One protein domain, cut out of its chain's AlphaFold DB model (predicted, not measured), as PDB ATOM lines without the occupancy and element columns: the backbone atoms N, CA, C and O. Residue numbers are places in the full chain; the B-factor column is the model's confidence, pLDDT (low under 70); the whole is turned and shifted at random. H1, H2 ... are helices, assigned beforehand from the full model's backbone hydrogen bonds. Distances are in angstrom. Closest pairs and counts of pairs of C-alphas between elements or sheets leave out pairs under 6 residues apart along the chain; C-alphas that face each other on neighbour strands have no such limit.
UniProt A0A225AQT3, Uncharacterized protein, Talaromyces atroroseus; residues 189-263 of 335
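AT A GLANCE: This is residues 189 to 263 of the 335 residues of an uncharacterized protein of Talaromyces atroroseus (UniProt A0A225AQT3). This is a flat model with little regular structure, in which two short helices, H1 and H2, run opposite ways between two long winding stretches, residues 189 to 211 before them and 233 to 263 after them. The printed part has 75 residues, with 17 in the named helices and no named strand; its class is all helix. It is compact, with a radius of gyration of the C-alphas of 12.4 A and spans of 35 by 34 by 19 A.

IN THESE COORDINATES: H1, residues 212 to 220, is 11.8 A long and begins at C-alpha 212 (168.594, 155.246, 191.048). H2, residues 225 to 232, is 10.5 A long and ends at C-alpha 232 (182.793, 152.740, 188.466).

HOW THE PARTS SIT: A tight link joins H1 and H2, a helical hairpin at a shallow tilt of 27 degrees. They only just touch, with 3 pairs of C-alphas within 8 A; the closest, Ile 219 and Leu 228, are 6.5 A apart. In both, every O i to N i+4 pair is within hydrogen-bond range.

THE WHOLE: The farthest C-alphas, Asp 189 and Lys 223, are 35.9 A apart. The printed part has no cut. pLDDT is under 70 at residues 189 to 194 and 236 to 240.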
ATOM      1  N   ASP A 189     185.052 172.772 180.371       54.69
ATOM      2  CA  ASP A 189     185.276 172.774 178.944       54.69
ATOM      3  C   ASP A 189     185.122 171.316 178.487       54.69
ATOM      4  O   ASP A 189     185.955 170.466 178.799       54.69
ATOM      5  N   LYS A 190     184.026 171.020 177.777       53.28
ATOM      6  CA  LYS A 190     183.630 169.684 177.286       53.28
ATOM      7  C   LYS A 190     184.734 168.953 176.487       53.28
ATOM      8  O   LYS A 190     184.573 167.799 176.118       53.28
ATOM      9  N   ARG A 191     185.855 169.623 176.190       51.31
ATOM     10  CA  ARG A 191     186.935 169.230 175.273       51.31
ATOM     11  C   ARG A 191     187.875 168.105 175.735       51.31
ATOM     12  O   ARG A 191     188.514 167.525 174.864       51.31
ATOM     13  N   VAL A 192     187.991 167.801 177.034       54.50
ATOM     14  CA  VAL A 192     188.895 166.738 177.568       54.50
ATOM     15  C   VAL A 192     188.121 165.501 178.048       54.50
ATOM     16  O   VAL A 192     188.696 164.428 178.256       54.50
ATOM     17  N   GLN A 193     186.797 165.639 178.181       55.91
ATOM     18  CA  GLN A 193     185.941 164.655 178.836       55.91
ATOM     19  C   GLN A 193     185.937 163.293 178.137       55.91
ATOM     20  O   GLN A 193     185.820 162.282 178.805       55.91
ATOM     21  N   GLU A 194     186.126 163.212 176.823       63.62
ATOM     22  CA  GLU A 194     185.954 161.928 176.128       63.62
ATOM     23  C   GLU A 194     187.186 161.008 176.195       63.62
ATOM     24  O   GLU A 194     187.021 159.785 176.207       63.62
ATOM     25  N   LYS A 195     188.408 161.562 176.281       73.94
ATOM     26  CA  LYS A 195     189.653 160.764 176.237       73.94
ATOM     27  C   LYS A 195     190.307 160.565 177.605       73.94
ATOM     28  O   LYS A 195     190.729 159.450 177.902       73.94
ATOM     29  N   PHE A 196     190.373 161.606 178.442       76.12
ATOM     30  CA  PHE A 196     191.200 161.583 179.662       76.12
ATOM     31  C   PHE A 196     190.459 161.943 180.960       76.12
ATOM     32  O   PHE A 196     191.008 161.715 182.032       76.12
ATOM     33  N   CYS A 197     189.214 162.433 180.892       83.06
ATOM     34  CA  CYS A 197     188.415 162.819 182.066       83.06
ATOM     35  C   CYS A 197     186.911 162.524 181.866       83.06
ATOM     36  O   CYS A 197     186.065 163.421 181.890       83.06
ATOM     37  N   ARG A 198     186.573 161.255 181.630       86.56
ATOM     38  CA  ARG A 198     185.205 160.781 181.378       86.56
ATOM     39  C   ARG A 198     184.322 160.888 182.601       86.56
ATOM     40  O   ARG A 198     184.768 160.668 183.722       86.56
ATOM     41  N   SER A 199     183.045 161.154 182.366       87.88
ATOM     42  CA  SER A 199     182.056 161.126 183.433       87.88
ATOM     43  C   SER A 199     181.903 159.703 183.981       87.88
ATOM     44  O   SER A 199     181.816 158.736 183.218       87.88
ATOM     45  N   ASN A 200     181.876 159.566 185.308       90.62
ATOM     46  CA  ASN A 200     181.718 158.269 185.974       90.62
ATOM     47  C   ASN A 200     180.303 157.697 185.813       90.62
ATOM     48  O   ASN A 200     180.132 156.489 185.973       90.62
ATOM     49  N   PHE A 201     179.309 158.526 185.477       89.69
ATOM     50  CA  PHE A 201     177.933 158.107 185.208       89.69
ATOM     51  C   PHE A 201     177.569 158.175 183.717       89.69
ATOM     52  O   PHE A 201     177.317 157.141 183.100       89.69
ATOM     53  N   GLN A 202     177.585 159.365 183.113       86.38
ATOM     54  CA  GLN A 202     177.129 159.622 181.740       86.38
ATOM     55  C   GLN A 202     177.996 158.943 180.673       86.38
ATOM     56  O   GLN A 202     177.485 158.546 179.633       86.38
ATOM     57  N   SER A 203     179.306 158.801 180.909       86.31
ATOM     58  CA  SER A 203     180.222 158.126 179.972       86.31
ATOM     59  C   SER A 203     180.501 156.669 180.348       86.31
ATOM     60  O   SER A 203     181.303 156.000 179.693       86.31
ATOM     61  N   ASN A 204     179.891 156.167 181.422       88.69
ATOM     62  CA  ASN A 204     180.128 154.817 181.903       88.69
ATOM     63  C   ASN A 204     179.087 153.854 181.313       88.69
ATOM     64  O   ASN A 204     177.916 153.909 181.697       88.69
ATOM     65  N   PRO A 205     179.487 152.919 180.429       89.25
ATOM     66  CA  PRO A 205     178.546 152.030 179.753       89.25
ATOM     67  C   PRO A 205     177.818 151.084 180.709       89.25
ATOM     68  O   PRO A 205     176.749 150.575 180.373       89.25
ATOM     69  N   LEU A 206     178.386 150.845 181.893       90.00
ATOM     70  CA  LEU A 206     177.764 150.025 182.914       90.00
ATOM     71  C   LEU A 206     176.795 150.818 183.776       90.00
ATOM     72  O   LEU A 206     175.932 150.176 184.351       90.00
ATOM     73  N   LEU A 207     176.878 152.145 183.879       89.56
ATOM     74  CA  LEU A 207     176.054 152.926 184.812       89.56
ATOM     75  C   LEU A 207     175.052 153.863 184.133       89.56
ATOM     76  O   LEU A 207     174.021 154.156 184.739       89.56
ATOM     77  N   GLN A 208     175.313 154.274 182.892       83.06
ATOM     78  CA  GLN A 208     174.447 155.177 182.135       83.06
ATOM     79  C   GLN A 208     172.992 154.681 182.063       83.06
ATOM     80  O   GLN A 208     172.727 153.477 181.997       83.06
ATOM     81  N   GLU A 209     172.046 155.625 182.078       76.69
ATOM     82  CA  GLU A 209     170.596 155.397 181.918       76.69
ATOM     83  C   GLU A 209     169.946 154.473 182.969       76.69
ATOM     84  O   GLU A 209     168.795 154.043 182.825       76.69
ATOM     85  N   ARG A 210     170.651 154.153 184.060       80.31
ATOM     86  CA  ARG A 210     170.071 153.384 185.164       80.31
ATOM     87  C   ARG A 210     169.157 154.263 186.010       80.31
ATOM     88  O   ARG A 210     169.472 155.410 186.307       80.31
ATOM     89  N   SER A 211     168.043 153.684 186.463       86.06
ATOM     90  CA  SER A 211     167.295 154.273 187.575       86.06
ATOM     91  C   SER A 211     168.159 154.264 188.834       86.06
ATOM     92  O   SER A 211     169.071 153.438 188.961       86.06
ATOM     93  N   ARG A 212     167.849 155.139 189.790       82.19
ATOM     94  CA  ARG A 212     168.594 155.246 191.048       82.19
ATOM     95  C   ARG A 212     168.675 153.919 191.795       82.19
ATOM     96  O   ARG A 212     169.734 153.570 192.301       82.19
ATOM     97  N   GLU A 213     167.592 153.149 191.814       86.44
ATOM     98  CA  GLU A 213     167.549 151.839 192.470       86.44
ATOM     99  C   GLU A 213     168.513 150.864 191.796       86.44
ATOM    100  O   GLU A 213     169.254 150.155 192.469       86.44
ATOM    101  N   LYS A 214     168.556 150.855 190.458       89.31
ATOM    102  CA  LYS A 214     169.484 150.000 189.708       89.31
ATOM    103  C   LYS A 214     170.931 150.434 189.901       89.31
ATOM    104  O   LYS A 214     171.800 149.571 190.001       89.31
ATOM    105  N   LEU A 215     171.199 151.738 189.932       89.94
ATOM    106  CA  LEU A 215     172.519 152.289 190.237       89.94
ATOM    107  C   LEU A 215     172.969 151.847 191.638       89.94
ATOM    108  O   LEU A 215     174.030 151.239 191.769       89.94
ATOM    109  N   ALA A 216     172.112 152.049 192.643       89.81
ATOM    110  CA  ALA A 216     172.349 151.644 194.022       89.81
ATOM    111  C   ALA A 216     172.622 150.144 194.142       89.81
ATOM    112  O   ALA A 216     173.639 149.771 194.716       89.81
ATOM    113  N   SER A 217     171.793 149.281 193.545       91.56
ATOM    114  CA  SER A 217     172.053 147.836 193.533       91.56
ATOM    115  C   SER A 217     173.405 147.511 192.899       91.56
ATOM    116  O   SER A 217     174.181 146.757 193.467       91.56
ATOM    117  N   SER A 218     173.751 148.141 191.772       93.62
ATOM    118  CA  SER A 218     175.025 147.871 191.083       93.62
ATOM    119  C   SER A 218     176.242 148.151 191.959       93.62
ATOM    120  O   SER A 218     177.192 147.381 191.935       93.62
ATOM    121  N   ILE A 219     176.205 149.244 192.723       94.75
ATOM    122  CA  ILE A 219     177.313 149.674 193.577       94.75
ATOM    123  C   ILE A 219     177.293 148.931 194.920       94.75
ATOM    124  O   ILE A 219     178.308 148.382 195.352       94.75
ATOM    125  N   TYR A 220     176.147 148.878 195.598       95.06
ATOM    126  CA  TYR A 220     176.053 148.286 196.932       95.06
ATOM    127  C   TYR A 220     176.110 146.756 196.927       95.06
ATOM    128  O   TYR A 220     176.529 146.177 197.938       95.06
ATOM    129  N   ASP A 221     175.808 146.096 195.807       95.88
ATOM    130  CA  ASP A 221     175.912 144.640 195.709       95.88
ATOM    131  C   ASP A 221     177.352 144.137 195.534       95.88
ATOM    132  O   ASP A 221     177.589 142.977 195.886       95.88
ATOM    133  N   CYS A 222     178.312 144.980 195.118       97.19
ATOM    134  CA  CYS A 222     179.735 144.612 195.014       97.19
ATOM    135  C   CYS A 222     180.251 143.970 196.308       97.19
ATOM    136  O   CYS A 222     179.962 144.441 197.411       97.19
ATOM    137  N   LYS A 223     181.035 142.903 196.212       97.44
ATOM    138  CA  LYS A 223     181.617 142.192 197.359       97.44
ATOM    139  C   LYS A 223     183.092 142.508 197.566       97.44
ATOM    140  O   LYS A 223     183.588 142.298 198.669       97.44
ATOM    141  N   THR A 224     183.764 143.049 196.552       97.31
ATOM    142  CA  THR A 224     185.182 143.420 196.604       97.31
ATOM    143  C   THR A 224     185.422 144.832 196.073       97.31
ATOM    144  O   THR A 224     184.562 145.424 195.416       97.31
ATOM    145  N   VAL A 225     186.604 145.379 196.372       96.19
ATOM    146  CA  VAL A 225     187.066 146.660 195.815       96.19
ATOM    147  C   VAL A 225     187.230 146.542 194.304       96.19
ATOM    148  O   VAL A 225     186.823 147.436 193.574       96.19
ATOM    149  N   GLU A 226     187.761 145.421 193.828       95.25
ATOM    150  CA  GLU A 226     187.994 145.159 192.412       95.25
ATOM    151  C   GLU A 226     186.687 145.156 191.613       95.25
ATOM    152  O   GLU A 226     186.622 145.800 190.571       95.25
ATOM    153  N   GLU A 227     185.628 144.516 192.123       95.88
ATOM    154  CA  GLU A 227     184.301 144.545 191.491       95.88
ATOM    155  C   GLU A 227     183.744 145.969 191.402       95.88
ATOM    156  O   GLU A 227     183.134 146.340 190.402       95.88
ATOM    157  N   LEU A 228     183.958 146.780 192.442       96.94
ATOM    158  CA  LEU A 228     183.519 148.171 192.434       96.94
ATOM    159  C   LEU A 228     184.312 149.004 191.419       96.94
ATOM    160  O   LEU A 228     183.705 149.790 190.694       96.94
ATOM    161  N   VAL A 229     185.635 148.818 191.341       95.25
ATOM    162  CA  VAL A 229     186.508 149.476 190.351       95.25
ATOM    163  C   VAL A 229     186.078 149.107 188.930       95.25
ATOM    164  O   VAL A 229     185.897 150.000 188.107       95.25
ATOM    165  N   ASP A 230     185.818 147.824 188.663       93.56
ATOM    166  CA  ASP A 230     185.333 147.340 187.364       93.56
ATOM    167  C   ASP A 230     184.002 147.998 186.946       93.56
ATOM    168  O   ASP A 230     183.745 148.171 185.753       93.56
ATOM    169  N   ILE A 231     183.161 148.389 187.912       94.50
ATOM    170  CA  ILE A 231     181.891 149.077 187.653       94.50
ATOM    171  C   ILE A 231     182.078 150.584 187.479       94.50
ATOM    172  O   ILE A 231     181.604 151.138 186.491       94.50
ATOM    173  N   ILE A 232     182.723 151.266 188.428       94.44
ATOM    174  CA  ILE A 232     182.793 152.740 188.466       94.44
ATOM    175  C   ILE A 232     183.809 153.317 187.474       94.44
ATOM    176  O   ILE A 232     183.642 154.435 186.985       94.44
ATOM    177  N   ASN A 233     184.822 152.521 187.140       92.94
ATOM    178  CA  ASN A 233     185.851 152.786 186.151       92.94
ATOM    179  C   ASN A 233     185.803 151.698 185.074       92.94
ATOM    180  O   ASN A 233     186.813 151.068 184.777       92.94
ATOM    181  N   ALA A 234     184.621 151.448 184.502       89.88
ATOM    182  CA  ALA A 234     184.439 150.443 183.457       89.88
ATOM    183  C   ALA A 234     185.448 150.634 182.311       89.88
ATOM    184  O   ALA A 234     185.859 151.753 182.022       89.88
ATOM    185  N   ASN A 235     185.873 149.551 181.654       73.81
ATOM    186  CA  ASN A 235     186.892 149.618 180.604       73.81
ATOM    187  C   ASN A 235     186.279 149.662 179.189       73.81
ATOM    188  O   ASN A 235     186.011 148.598 178.628       73.81
ATOM    189  N   PRO A 236     186.053 150.834 178.567       56.91
ATOM    190  CA  PRO A 236     185.505 150.889 177.215       56.91
ATOM    191  C   PRO A 236     186.559 150.808 176.088       56.91
ATOM    192  O   PRO A 236     186.158 150.874 174.929       56.91
ATOM    193  N   GLY A 237     187.877 150.689 176.347       60.00
ATOM    194  CA  GLY A 237     188.877 150.671 175.258       60.00
ATOM    195  C   GLY A 237     190.360 150.625 175.666       60.00
ATOM    196  O   GLY A 237     190.688 150.443 176.833       60.00
ATOM    197  N   GLU A 238     191.264 150.800 174.689       55.31
ATOM    198  CA  GLU A 238     192.731 150.669 174.851       55.31
ATOM    199  C   GLU A 238     193.350 151.668 175.851       55.31
ATOM    200  O   GLU A 238     194.288 151.308 176.560       55.31
ATOM    201  N   ASP A 239     192.777 152.873 175.979       55.72
ATOM    202  CA  ASP A 239     193.224 153.923 176.918       55.72
ATOM    203  C   ASP A 239     192.746 153.698 178.376       55.72
ATOM    204  O   ASP A 239     193.082 154.458 179.285       55.72
ATOM    205  N   GLY A 240     192.006 152.610 178.627       60.38
ATOM    206  CA  GLY A 240     191.861 151.995 179.946       60.38
ATOM    207  C   GLY A 240     190.862 152.629 180.919       60.38
ATOM    208  O   GLY A 240     190.288 153.697 180.711       60.38
ATOM    209  N   GLN A 241     190.679 151.937 182.045       75.38
ATOM    210  CA  GLN A 241     189.813 152.291 183.179       75.38
ATOM    211  C   GLN A 241     190.212 153.599 183.893       75.38
ATOM    212  O   GLN A 241     189.460 154.121 184.707       75.38
ATOM    213  N   ARG A 242     191.383 154.171 183.586       84.75
ATOM    214  CA  ARG A 242     191.955 155.321 184.314       84.75
ATOM    215  C   ARG A 242     191.379 156.674 183.898       84.75
ATOM    216  O   ARG A 242     191.491 157.650 184.635       84.75
ATOM    217  N   SER A 243     190.769 156.759 182.720       86.25
ATOM    218  CA  SER A 243     190.353 158.031 182.116       86.25
ATOM    219  C   SER A 243     189.000 158.550 182.597       86.25
ATOM    220  O   SER A 243     188.236 159.050 181.779       86.25
ATOM    221  N   TYR A 244     188.668 158.405 183.878       89.94
ATOM    222  CA  TYR A 244     187.445 158.959 184.467       89.94
ATOM    223  C   TYR A 244     187.764 160.126 185.402       89.94
ATOM    224  O   TYR A 244     188.853 160.189 185.967       89.94
ATOM    225  N   ALA A 245     186.800 161.030 185.567       90.81
ATOM    226  CA  ALA A 245     186.873 162.204 186.430       90.81
ATOM    227  C   ALA A 245     187.243 161.842 187.872       90.81
ATOM    228  O   ALA A 245     188.074 162.511 188.483       90.81
ATOM    229  N   TRP A 246     186.662 160.757 188.378       94.31
ATOM    230  CA  TRP A 246     187.110 160.059 189.570       94.31
ATOM    231  C   TRP A 246     187.665 158.694 189.175       94.31
ATOM    232  O   TRP A 246     186.952 157.819 188.671       94.31
ATOM    233  N   ASN A 247     188.958 158.509 189.396       94.38
ATOM    234  CA  ASN A 247     189.674 157.293 189.062       94.38
ATOM    235  C   ASN A 247     190.016 156.493 190.328       94.38
ATOM    236  O   ASN A 247     190.743 156.966 191.203       94.38
ATOM    237  N   PHE A 248     189.487 155.271 190.432       96.12
ATOM    238  CA  PHE A 248     189.695 154.374 191.574       96.12
ATOM    239  C   PHE A 248     190.761 153.309 191.308       96.12
ATOM    240  O   PHE A 248     191.090 152.537 192.211       96.12
ATOM    241  N   THR A 249     191.343 153.248 190.104       93.69
ATOM    242  CA  THR A 249     192.299 152.183 189.756       93.69
ATOM    243  C   THR A 249     193.504 152.142 190.695       93.69
ATOM    244  O   THR A 249     194.084 151.081 190.891       93.69
ATOM    245  N   GLY A 250     193.878 153.280 191.293       92.25
ATOM    246  CA  GLY A 250     194.974 153.381 192.259       92.25
ATOM    247  C   GLY A 250     194.745 152.623 193.575       92.25
ATOM    248  O   GLY A 250     195.709 152.340 194.289       92.25
ATOM    249  N   ILE A 251     193.494 152.274 193.891       94.50
ATOM    250  CA  ILE A 251     193.114 151.536 195.105       94.50
ATOM    251  C   ILE A 251     193.260 150.027 194.916       94.50
ATOM    252  O   ILE A 251     193.646 149.326 195.848       94.50
ATOM    253  N   SER A 252     192.963 149.548 193.710       92.00
ATOM    254  CA  SER A 252     192.938 148.127 193.381       92.00
ATOM    255  C   SER A 252     194.254 147.417 193.691       92.00
ATOM    256  O   SER A 252     195.332 147.936 193.396       92.00
ATOM    257  N   THR A 253     194.146 146.189 194.196       90.19
ATOM    258  CA  THR A 253     195.282 145.263 194.328       90.19
ATOM    259  C   THR A 253     195.525 144.441 193.058       90.19
ATOM    260  O   THR A 253     196.593 143.859 192.886       90.19
ATOM    261  N   ASP A 254     194.546 144.408 192.150       88.69
ATOM    262  CA  ASP A 254     194.627 143.707 190.871       88.69
ATOM    263  C   ASP A 254     195.485 144.478 189.852       88.69
ATOM    264  O   ASP A 254     195.203 145.638 189.519       88.69
ATOM    265  N   GLU A 255     196.510 143.808 189.316       85.31
ATOM    266  CA  GLU A 255     197.426 144.335 188.297       85.31
ATOM    267  C   GLU A 255     196.716 144.700 186.985       85.31
ATOM    268  O   GLU A 255     197.233 145.508 186.206       85.31
ATOM    269  N   LYS A 256     195.517 144.149 186.738       85.38
ATOM    270  CA  LYS A 256     194.699 144.511 185.572       85.38
ATOM    271  C   LYS A 256     194.241 145.977 185.618       85.38
ATOM    272  O   LYS A 256     194.028 146.576 184.568       85.38
ATOM    273  N   HIS A 257     194.104 146.548 186.818       84.69
ATOM    274  CA  HIS A 257     193.632 147.918 187.036       84.69
ATOM    275  C   HIS A 257     194.784 148.921 187.103       84.69
ATOM    276  O   HIS A 257     194.710 150.015 186.538       84.69
ATOM    277  N   THR A 258     195.864 148.568 187.804       81.81
ATOM    278  CA  THR A 258     197.012 149.457 187.980       81.81
ATOM    279  C   THR A 258     198.328 148.697 188.008       81.81
ATOM    280  O   THR A 258     198.460 147.639 188.609       81.81
ATOM    281  N   ARG A 259     199.358 149.301 187.408       76.50
ATOM    282  CA  ARG A 259     200.746 148.828 187.531       76.50
ATOM    283  C   ARG A 259     201.398 149.257 188.845       76.50
ATOM    284  O   ARG A 259     202.490 148.799 189.169       76.50
ATOM    285  N   ARG A 260     200.790 150.216 189.547       79.62
ATOM    286  CA  ARG A 260     201.276 150.769 190.811       79.62
ATOM    287  C   ARG A 260     200.084 151.069 191.701       79.62
ATOM    288  O   ARG A 260     199.372 152.046 191.478       79.62
ATOM    289  N   GLN A 261     199.883 150.236 192.710       84.06
ATOM    290  CA  GLN A 261     198.930 150.536 193.765       84.06
ATOM    291  C   GLN A 261     199.489 151.682 194.614       84.06
ATOM    292  O   GLN A 261     200.610 151.613 195.123       84.06
ATOM    293  N   ASN A 262     198.721 152.760 194.732       87.75
ATOM    294  CA  ASN A 262     199.048 153.911 195.574       87.75
ATOM    295  C   ASN A 262     197.976 154.167 196.644       87.75
ATOM    296  O   ASN A 262     198.175 155.034 197.491       87.75
ATOM    297  N   ASN A 263     196.895 153.373 196.652       92.94
ATOM    298  CA  ASN A 263     195.788 153.447 197.603       92.94
ATOM    299  C   ASN A 263     195.107 154.830 197.608       92.94
ATOM    300  O   ASN A 263     194.707 155.339 198.653       92.94
TER     301      ASN A 263